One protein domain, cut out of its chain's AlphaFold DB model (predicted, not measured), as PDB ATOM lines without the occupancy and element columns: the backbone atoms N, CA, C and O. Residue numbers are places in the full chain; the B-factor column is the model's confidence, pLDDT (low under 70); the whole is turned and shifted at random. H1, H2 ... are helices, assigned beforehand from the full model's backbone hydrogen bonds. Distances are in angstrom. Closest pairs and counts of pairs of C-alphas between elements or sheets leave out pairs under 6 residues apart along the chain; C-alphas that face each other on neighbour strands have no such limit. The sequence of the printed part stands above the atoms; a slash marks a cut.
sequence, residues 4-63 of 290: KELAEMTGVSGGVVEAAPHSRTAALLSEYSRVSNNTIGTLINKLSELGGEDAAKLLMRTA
ATOM      1  N   LYS A   4     129.990 140.877 217.360       85.06
ATOM      2  CA  LYS A   4     130.778 142.106 217.422       85.06
ATOM      3  C   LYS A   4     130.068 143.280 216.737       85.06
ATOM      4  O   LYS A   4     129.918 144.321 217.364       85.06
ATOM      5  N   GLU A   5     129.549 143.077 215.524       85.62
ATOM      6  CA  GLU A   5     128.743 144.081 214.799       85.62
ATOM      7  C   GLU A   5     127.527 144.531 215.622       85.62
ATOM      8  O   GLU A   5     127.239 145.721 215.740       85.62
ATOM      9  N   LEU A   6     126.837 143.576 216.257       84.44
ATOM     10  CA  LEU A   6     125.685 143.886 217.099       84.44
ATOM     11  C   LEU A   6     126.093 144.663 218.362       84.44
ATOM     12  O   LEU A   6     125.362 145.557 218.785       84.44
ATOM     13  N   ALA A   7     127.244 144.353 218.969       85.88
ATOM     14  CA  ALA A   7     127.746 145.075 220.140       85.88
ATOM     15  C   ALA A   7     128.050 146.544 219.801       85.88
ATOM     16  O   ALA A   7     127.604 147.443 220.513       85.88
ATOM     17  N   GLU A   8     128.710 146.787 218.666       86.62
ATOM     18  CA  GLU A   8     129.039 148.132 218.178       86.62
ATOM     19  C   GLU A   8     127.775 148.969 217.933       86.62
ATOM     20  O   GLU A   8     127.644 150.068 218.473       86.62
ATOM     21  N   MET A   9     126.779 148.424 217.224       82.50
ATOM     22  CA  MET A   9     125.519 149.135 216.975       82.50
ATOM     23  C   MET A   9     124.664 149.345 218.224       82.50
ATOM     24  O   MET A   9     123.838 150.259 218.287       82.50
ATOM     25  N   THR A  10     124.796 148.479 219.223       81.81
ATOM     26  CA  THR A  10     124.045 148.602 220.473       81.81
ATOM     27  C   THR A  10     124.717 149.500 221.508       81.81
ATOM     28  O   THR A  10     124.096 149.783 222.532       81.81
ATOM     29  N   GLY A  11     125.929 149.993 221.227       82.06
ATOM     30  CA  GLY A  11     126.725 150.778 222.170       82.06
ATOM     31  C   GLY A  11     127.247 149.946 223.344       82.06
ATOM     32  O   GLY A  11     127.652 150.500 224.364       82.06
ATOM     33  N   VAL A  12     127.222 148.615 223.227       83.62
ATOM     34  CA  VAL A  12     127.740 147.700 224.242       83.62
ATOM     35  C   VAL A  12     129.234 147.509 223.998       83.62
ATOM     36  O   VAL A  12     129.661 147.191 222.890       83.62
ATOM     37  N   SER A  13     130.049 147.668 225.044       81.38
ATOM     38  CA  SER A  13     131.496 147.464 224.940       81.38
ATOM     39  C   SER A  13     131.817 146.023 224.532       81.38
ATOM     40  O   SER A  13     131.598 145.080 225.300       81.38
ATOM     41  N   GLY A  14     132.379 145.853 223.331       76.44
ATOM     42  CA  GLY A  14     132.759 144.545 222.790       76.44
ATOM     43  C   GLY A  14     133.720 143.768 223.697       76.44
ATOM     44  O   GLY A  14     133.638 142.545 223.763       76.44
ATOM     45  N   GLY A  15     134.546 144.465 224.487       78.25
ATOM     46  CA  GLY A  15     135.462 143.835 225.444       78.25
ATOM     47  C   GLY A  15     134.750 143.057 226.557       78.25
ATOM     48  O   GLY A  15     135.218 141.994 226.958       78.25
ATOM     49  N   VAL A  16     133.582 143.526 227.012       78.00
ATOM     50  CA  VAL A  16     132.781 142.834 228.044       78.00
ATOM     51  C   VAL A  16     132.149 141.561 227.478       78.00
ATOM     52  O   VAL A  16     132.043 140.546 228.165       78.00
ATOM     53  N   VAL A  17     131.768 141.595 226.201       83.25
ATOM     54  CA  VAL A  17     131.145 140.466 225.503       83.25
ATOM     55  C   VAL A  17     132.173 139.388 225.150       83.25
ATOM     56  O   VAL A  17     131.875 138.198 225.257       83.25
ATOM     57  N   GLU A  18     133.388 139.778 224.755       83.06
ATOM     58  CA  GLU A  18     134.463 138.834 224.426       83.06
ATOM     59  C   GLU A  18     135.061 138.152 225.659       83.06
ATOM     60  O   GLU A  18     135.406 136.971 225.586       83.06
ATOM     61  N   ALA A  19     135.119 138.855 226.793       82.38
ATOM     62  CA  ALA A  19     135.616 138.322 228.062       82.38
ATOM     63  C   ALA A  19     134.606 137.416 228.798       82.38
ATOM     64  O   ALA A  19     134.928 136.856 229.848       82.38
ATOM     65  N   ALA A  20     133.380 137.268 228.285       82.81
ATOM     66  CA  ALA A  20     132.337 136.512 228.961       82.81
ATOM     67  C   ALA A  20     132.648 134.997 228.992       82.81
ATOM     68  O   ALA A  20     132.859 134.388 227.942       82.81
ATOM     69  N   PRO A  21     132.579 134.331 230.165       80.12
ATOM     70  CA  PRO A  21     132.820 132.887 230.300       80.12
ATOM     71  C   PRO A  21     131.653 132.016 229.789       80.12
ATOM     72  O   PRO A  21     131.660 130.792 229.932       80.12
ATOM     73  N   HIS A  22     130.607 132.638 229.245       83.19
ATOM     74  CA  HIS A  22     129.369 132.006 228.790       83.19
ATOM     75  C   HIS A  22     129.061 132.426 227.345       83.19
ATOM     76  O   HIS A  22     129.890 133.034 226.675       83.19
ATOM     77  N   SER A  23     127.870 132.092 226.836       89.00
ATOM     78  CA  SER A  23     127.448 132.505 225.492       89.00
ATOM     79  C   SER A  23     127.613 134.016 225.300       89.00
ATOM     80  O   SER A  23     126.998 134.808 226.017       89.00
ATOM     81  N   ARG A  24     128.403 134.409 224.292       88.25
ATOM     82  CA  ARG A  24     128.641 135.818 223.936       88.25
ATOM     83  C   ARG A  24     127.334 136.548 223.624       88.25
ATOM     84  O   ARG A  24     127.151 137.687 224.027       88.25
ATOM     85  N   THR A  25     126.383 135.867 222.986       87.06
ATOM     86  CA  THR A  25     125.047 136.416 222.720       87.06
ATOM     87  C   THR A  25     124.283 136.693 224.014       87.06
ATOM     88  O   THR A  25     123.658 137.739 224.138       87.06
ATOM     89  N   ALA A  26     124.357 135.795 225.001       86.50
ATOM     90  CA  ALA A  26     123.698 136.008 226.290       86.50
ATOM     91  C   ALA A  26     124.335 137.171 227.070       86.50
ATOM     92  O   ALA A  26     123.615 137.971 227.663       86.50
ATOM     93  N   ALA A  27     125.665 137.292 227.030       89.81
ATOM     94  CA  ALA A  27     126.383 138.410 227.637       89.81
ATOM     95  C   ALA A  27     126.012 139.749 226.983       89.81
ATOM     96  O   ALA A  27     125.676 140.696 227.687       89.81
ATOM     97  N   LEU A  28     125.976 139.798 225.646       90.12
ATOM     98  CA  LEU A  28     125.543 140.982 224.904       90.12
ATOM     99  C   LEU A  28     124.119 141.384 225.282       90.12
ATOM    100  O   LEU A  28     123.893 142.542 225.603       90.12
ATOM    101  N   LEU A  29     123.165 140.447 225.289       90.00
ATOM    102  CA  LEU A  29     121.773 140.744 225.647       90.00
ATOM    103  C   LEU A  29     121.630 141.207 227.104       90.00
ATOM    104  O   LEU A  29     120.822 142.088 227.395       90.00
ATOM    105  N   SER A  30     122.435 140.648 228.012       89.56
ATOM    106  CA  SER A  30     122.492 141.084 229.407       89.56
ATOM    107  C   SER A  30     122.970 142.532 229.517       89.56
ATOM    108  O   SER A  30     122.304 143.341 230.157       89.56
ATOM    109  N   GLU A  31     124.085 142.887 228.876       90.19
ATOM    110  CA  GLU A  31     124.584 144.270 228.893       90.19
ATOM    111  C   GLU A  31     123.649 145.229 228.152       90.19
ATOM    112  O   GLU A  31     123.367 146.321 228.636       90.19
ATOM    113  N   TYR A  32     123.075 144.789 227.033       89.12
ATOM    114  CA  TYR A  32     122.091 145.549 226.271       89.12
ATOM    115  C   TYR A  32     120.900 145.980 227.132       89.12
ATOM    116  O   TYR A  32     120.473 147.131 227.054       89.12
ATOM    117  N   SER A  33     120.405 145.074 227.982       88.12
ATOM    118  CA  SER A  33     119.271 145.329 228.878       88.12
ATOM    119  C   SER A  33     119.565 146.324 230.008       88.12
ATOM    120  O   SER A  33     118.632 146.854 230.606       88.12
ATOM    121  N   ARG A  34     120.845 146.578 230.314       87.00
ATOM    122  CA  ARG A  34     121.262 147.516 231.370       87.00
ATOM    123  C   ARG A  34     121.337 148.960 230.894       87.00
ATOM    124  O   ARG A  34     121.292 149.870 231.716       87.00
ATOM    125  N   VAL A  35     121.478 149.173 229.590       85.00
ATOM    126  CA  VAL A  35     121.551 150.512 229.007       85.00
ATOM    127  C   VAL A  35     120.150 151.124 228.999       85.00
ATOM    128  O   VAL A  35     119.210 150.566 228.430       85.00
ATOM    129  N   SER A  36     120.005 152.288 229.630       76.06
ATOM    130  CA  SER A  36     118.760 153.056 229.613       76.06
ATOM    131  C   SER A  36     118.369 153.405 228.174       76.06
ATOM    132  O   SER A  36     119.227 153.808 227.393       76.06
ATOM    133  N   ASN A  37     117.080 153.286 227.844       80.44
ATOM    134  CA  ASN A  37     116.478 153.516 226.515       80.44
ATOM    135  C   ASN A  37     116.611 152.365 225.503       80.44
ATOM    136  O   ASN A  37     116.043 152.445 224.412       80.44
ATOM    137  N   ASN A  38     117.280 151.266 225.853       84.50
ATOM    138  CA  ASN A  38     117.231 150.056 225.040       84.50
ATOM    139  C   ASN A  38     115.932 149.289 225.308       84.50
ATOM    140  O   ASN A  38     115.611 148.934 226.441       84.50
ATOM    141  N   THR A  39     115.171 149.034 224.249       86.94
ATOM    142  CA  THR A  39     113.914 148.291 224.297       86.94
ATOM    143  C   THR A  39     114.030 147.056 223.420       86.94
ATOM    144  O   THR A  39     114.898 146.952 222.552       86.94
ATOM    145  N   ILE A  40     113.117 146.105 223.604       87.69
ATOM    146  CA  ILE A  40     113.049 144.951 222.706       87.69
ATOM    147  C   ILE A  40     112.809 145.383 221.249       87.69
ATOM    148  O   ILE A  40     113.300 144.734 220.333       87.69
ATOM    149  N   GLY A  41     112.119 146.510 221.032       87.69
ATOM    150  CA  GLY A  41     111.878 147.052 219.699       87.69
ATOM    151  C   GLY A  41     113.117 147.630 219.044       87.69
ATOM    152  O   GLY A  41     113.378 147.332 217.881       87.69
ATOM    153  N   THR A  42     113.930 148.375 219.793       88.56
ATOM    154  CA  THR A  42     115.198 148.871 219.251       88.56
ATOM    155  C   THR A  42     116.172 147.727 218.967       88.56
ATOM    156  O   THR A  42     116.922 147.811 217.998       88.56
ATOM    157  N   LEU A  43     116.114 146.618 219.715       89.75
ATOM    158  CA  LEU A  43     116.870 145.406 219.390       89.75
ATOM    159  C   LEU A  43     116.372 144.729 218.105       89.75
ATOM    160  O   LEU A  43     117.188 144.352 217.271       89.75
ATOM    161  N   ILE A  44     115.055 144.578 217.939       90.75
ATOM    162  CA  ILE A  44     114.452 143.982 216.735       90.75
ATOM    163  C   ILE A  44     114.847 144.781 215.488       90.75
ATOM    164  O   ILE A  44     115.308 144.183 214.519       90.75
ATOM    165  N   ASN A  45     114.751 146.113 215.539       89.81
ATOM    166  CA  ASN A  45     115.131 146.977 214.417       89.81
ATOM    167  C   ASN A  45     116.613 146.813 214.058       89.81
ATOM    168  O   ASN A  45     116.938 146.566 212.900       89.81
ATOM    169  N   LYS A  46     117.507 146.839 215.057       89.81
ATOM    170  CA  LYS A  46     118.952 146.636 214.844       89.81
ATOM    171  C   LYS A  46     119.278 145.257 214.265       89.81
ATOM    172  O   LYS A  46     120.198 145.127 213.467       89.81
ATOM    173  N   LEU A  47     118.538 144.219 214.660       91.00
ATOM    174  CA  LEU A  47     118.705 142.876 214.105       91.00
ATOM    175  C   LEU A  47     118.272 142.821 212.637       91.00
ATOM    176  O   LEU A  47     118.987 142.223 211.842       91.00
ATOM    177  N   SER A  48     117.159 143.458 212.267       90.12
ATOM    178  CA  SER A  48     116.729 143.567 210.864       90.12
ATOM    179  C   SER A  48     117.717 144.368 210.009       90.12
ATOM    180  O   SER A  48     118.078 143.931 208.921       90.12
ATOM    181  N   GLU A  49     118.245 145.487 210.515       90.81
ATOM    182  CA  GLU A  49     119.254 146.295 209.804       90.81
ATOM    183  C   GLU A  49     120.535 145.507 209.481       90.81
ATOM    184  O   GLU A  49     121.146 145.704 208.432       90.81
ATOM    185  N   LEU A  50     120.922 144.567 210.350       89.44
ATOM    186  CA  LEU A  50     122.109 143.718 210.185       89.44
ATOM    187  C   LEU A  50     121.847 142.413 209.402       89.44
ATOM    188  O   LEU A  50     122.716 141.534 209.353       89.44
ATOM    189  N   GLY A  51     120.657 142.253 208.810       89.75
ATOM    190  CA  GLY A  51     120.256 141.048 208.071       89.75
ATOM    191  C   GLY A  51     119.944 139.840 208.965       89.75
ATOM    192  O   GLY A  51     119.996 138.693 208.522       89.75
ATOM    193  N   GLY A  52     119.654 140.078 210.243       89.31
ATOM    194  CA  GLY A  52     119.234 139.103 211.248       89.31
ATOM    195  C   GLY A  52     117.721 138.849 211.264       89.31
ATOM    196  O   GLY A  52     117.152 138.655 212.342       89.31
ATOM    197  N   GLU A  53     117.068 138.839 210.098       90.94
ATOM    198  CA  GLU A  53     115.608 138.740 209.940       90.94
ATOM    199  C   GLU A  53     114.968 137.586 210.716       90.94
ATOM    200  O   GLU A  53     113.886 137.742 211.278       90.94
ATOM    201  N   ASP A  54     115.611 136.421 210.765       91.38
ATOM    202  CA  ASP A  54     115.053 135.253 211.452       91.38
ATOM    203  C   ASP A  54     115.010 135.453 212.970       91.38
ATOM    204  O   ASP A  54     114.027 135.097 213.625       91.38
ATOM    205  N   ALA A  55     116.049 136.080 213.530       89.69
ATOM    206  CA  ALA A  55     116.102 136.424 214.946       89.69
ATOM    207  C   ALA A  55     115.105 137.543 215.275       89.69
ATOM    208  O   ALA A  55     114.378 137.438 216.262       89.69
ATOM    209  N   ALA A  56     115.011 138.564 214.417       89.75
ATOM    210  CA  ALA A  56     114.021 139.630 214.536       89.75
ATOM    211  C   ALA A  56     112.587 139.065 214.526       89.75
ATOM    212  O   ALA A  56     111.811 139.321 215.448       89.75
ATOM    213  N   LYS A  57     112.255 138.195 213.561       89.88
ATOM    214  CA  LYS A  57     110.951 137.513 213.472       89.88
ATOM    215  C   LYS A  57     110.668 136.636 214.688       89.88
ATOM    216  O   LYS A  57     109.536 136.609 215.171       89.88
ATOM    217  N   LEU A  58     111.665 135.912 215.196       90.12
ATOM    218  CA  LEU A  58     111.512 135.097 216.403       90.12
ATOM    219  C   LEU A  58     111.189 135.970 217.624       90.12
ATOM    220  O   LEU A  58     110.275 135.649 218.388       90.12
ATOM    221  N   LEU A  59     111.899 137.087 217.787       87.50
ATOM    222  CA  LEU A  59     111.662 138.038 218.872       87.50
ATOM    223  C   LEU A  59     110.291 138.707 218.748       87.50
ATOM    224  O   LEU A  59     109.571 138.777 219.736       87.50
ATOM    225  N   MET A  60     109.862 139.088 217.544       87.06
ATOM    226  CA  MET A  60     108.516 139.631 217.318       87.06
ATOM    227  C   MET A  60     107.397 138.650 217.687       87.06
ATOM    228  O   MET A  60     106.352 139.065 218.176       87.06
ATOM    229  N   ARG A  61     107.597 137.344 217.468       86.12
ATOM    230  CA  ARG A  61     106.603 136.313 217.826       86.12
ATOM    231  C   ARG A  61     106.551 136.017 219.323       86.12
ATOM    232  O   ARG A  61     105.558 135.466 219.787       86.12
ATOM    233  N   THR A  62     107.631 136.302 220.044       79.38
ATOM    234  CA  THR A  62     107.792 135.956 221.464       79.38
ATOM    235  C   THR A  62     107.619 137.151 222.392       79.38
ATOM    236  O   THR A  62     107.248 136.963 223.548       79.38
ATOM    237  N   ALA A  63     107.833 138.372 221.900       68.19
ATOM    238  CA  ALA A  63     107.541 139.588 222.633       68.19
ATOM    239  C   ALA A  63     106.016 139.786 222.689       68.19
ATOM    240  O   ALA A  63     105.384 139.950 221.642       68.19
TER     241      ALA A  63
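What this domain is: This is residues 4 to 63 of the 290 residues of an uncharacterized protein of Oncopeltus fasciatus (UniProt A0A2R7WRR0). Two groups of helices make a small body: H1 and H3 lie nearly side by side with short H2 at the end of the body away from H4 and H5, and the hairpin of H4 and H5 makes the other end. The groups meet where H1 touches H4, with the C-alphas of Met 9 and Lys 46 closest, and residues 35 to 39 link H3 to H4. The printed part has 60 residues with five named helices in the order H1, H2, H3, H4, H5, no named strand, and the class is all helix. It is compact, with a radius of gyration of the C-alphas of 11.2 A and spans of 30 by 22 by 19 A.

Where its parts are: H1 is residues 4 to 10, 9.8 A long, and begins at C-alpha 4 at (130.778, 142.106, 217.422). H2 is residues 14 to 18. H3, the longest, is residues 24 to 34, 15.7 A, beginning at C-alpha 24 at (128.641, 135.818, 223.936). H4 is residues 40 to 49, 14.4 A. H5 is residues 53 to 62, 14.2 A, ending at C-alpha 62 at (107.792, 135.956, 221.464).

How they stand to each other: H1 and H2 touch only at the corner by their link, the closest C-alphas being those of Ala 7 and Gly 14, 5.7 A apart. H2 touches H3, closest at the C-alphas of Val 17 and Arg 24, 5.5 A. H1 and H3 are close but not clearly touching, C-alphas 7 and 28 being closest at 6.7 A, and run the same way at a shallow tilt of 11 degrees. H1 touches H4, closest at C-alphas 9 and 46, 7.3 A, opposite ways at a steep tilt of 50 degrees. H3 and H4 are near each other. H4 and H5 touch as a helical hairpin, closest at C-alphas 44 and 56, 4.9 A, opposite ways at a shallow tilt of 19 degrees. H3 and H5 are apart. Every O i to N i+4 pair is within hydrogen-bond range in H1, H2, H4 and H5; in H3, 6 of 7 are.

The domain as a whole: The C-alphas farthest apart are those of Ala 19 and Arg 61, 30.8 A. The printed part has no cut, and its four links between helices are tight. The mean pLDDT of the printed part is 86.0, and residue 63 is under 70.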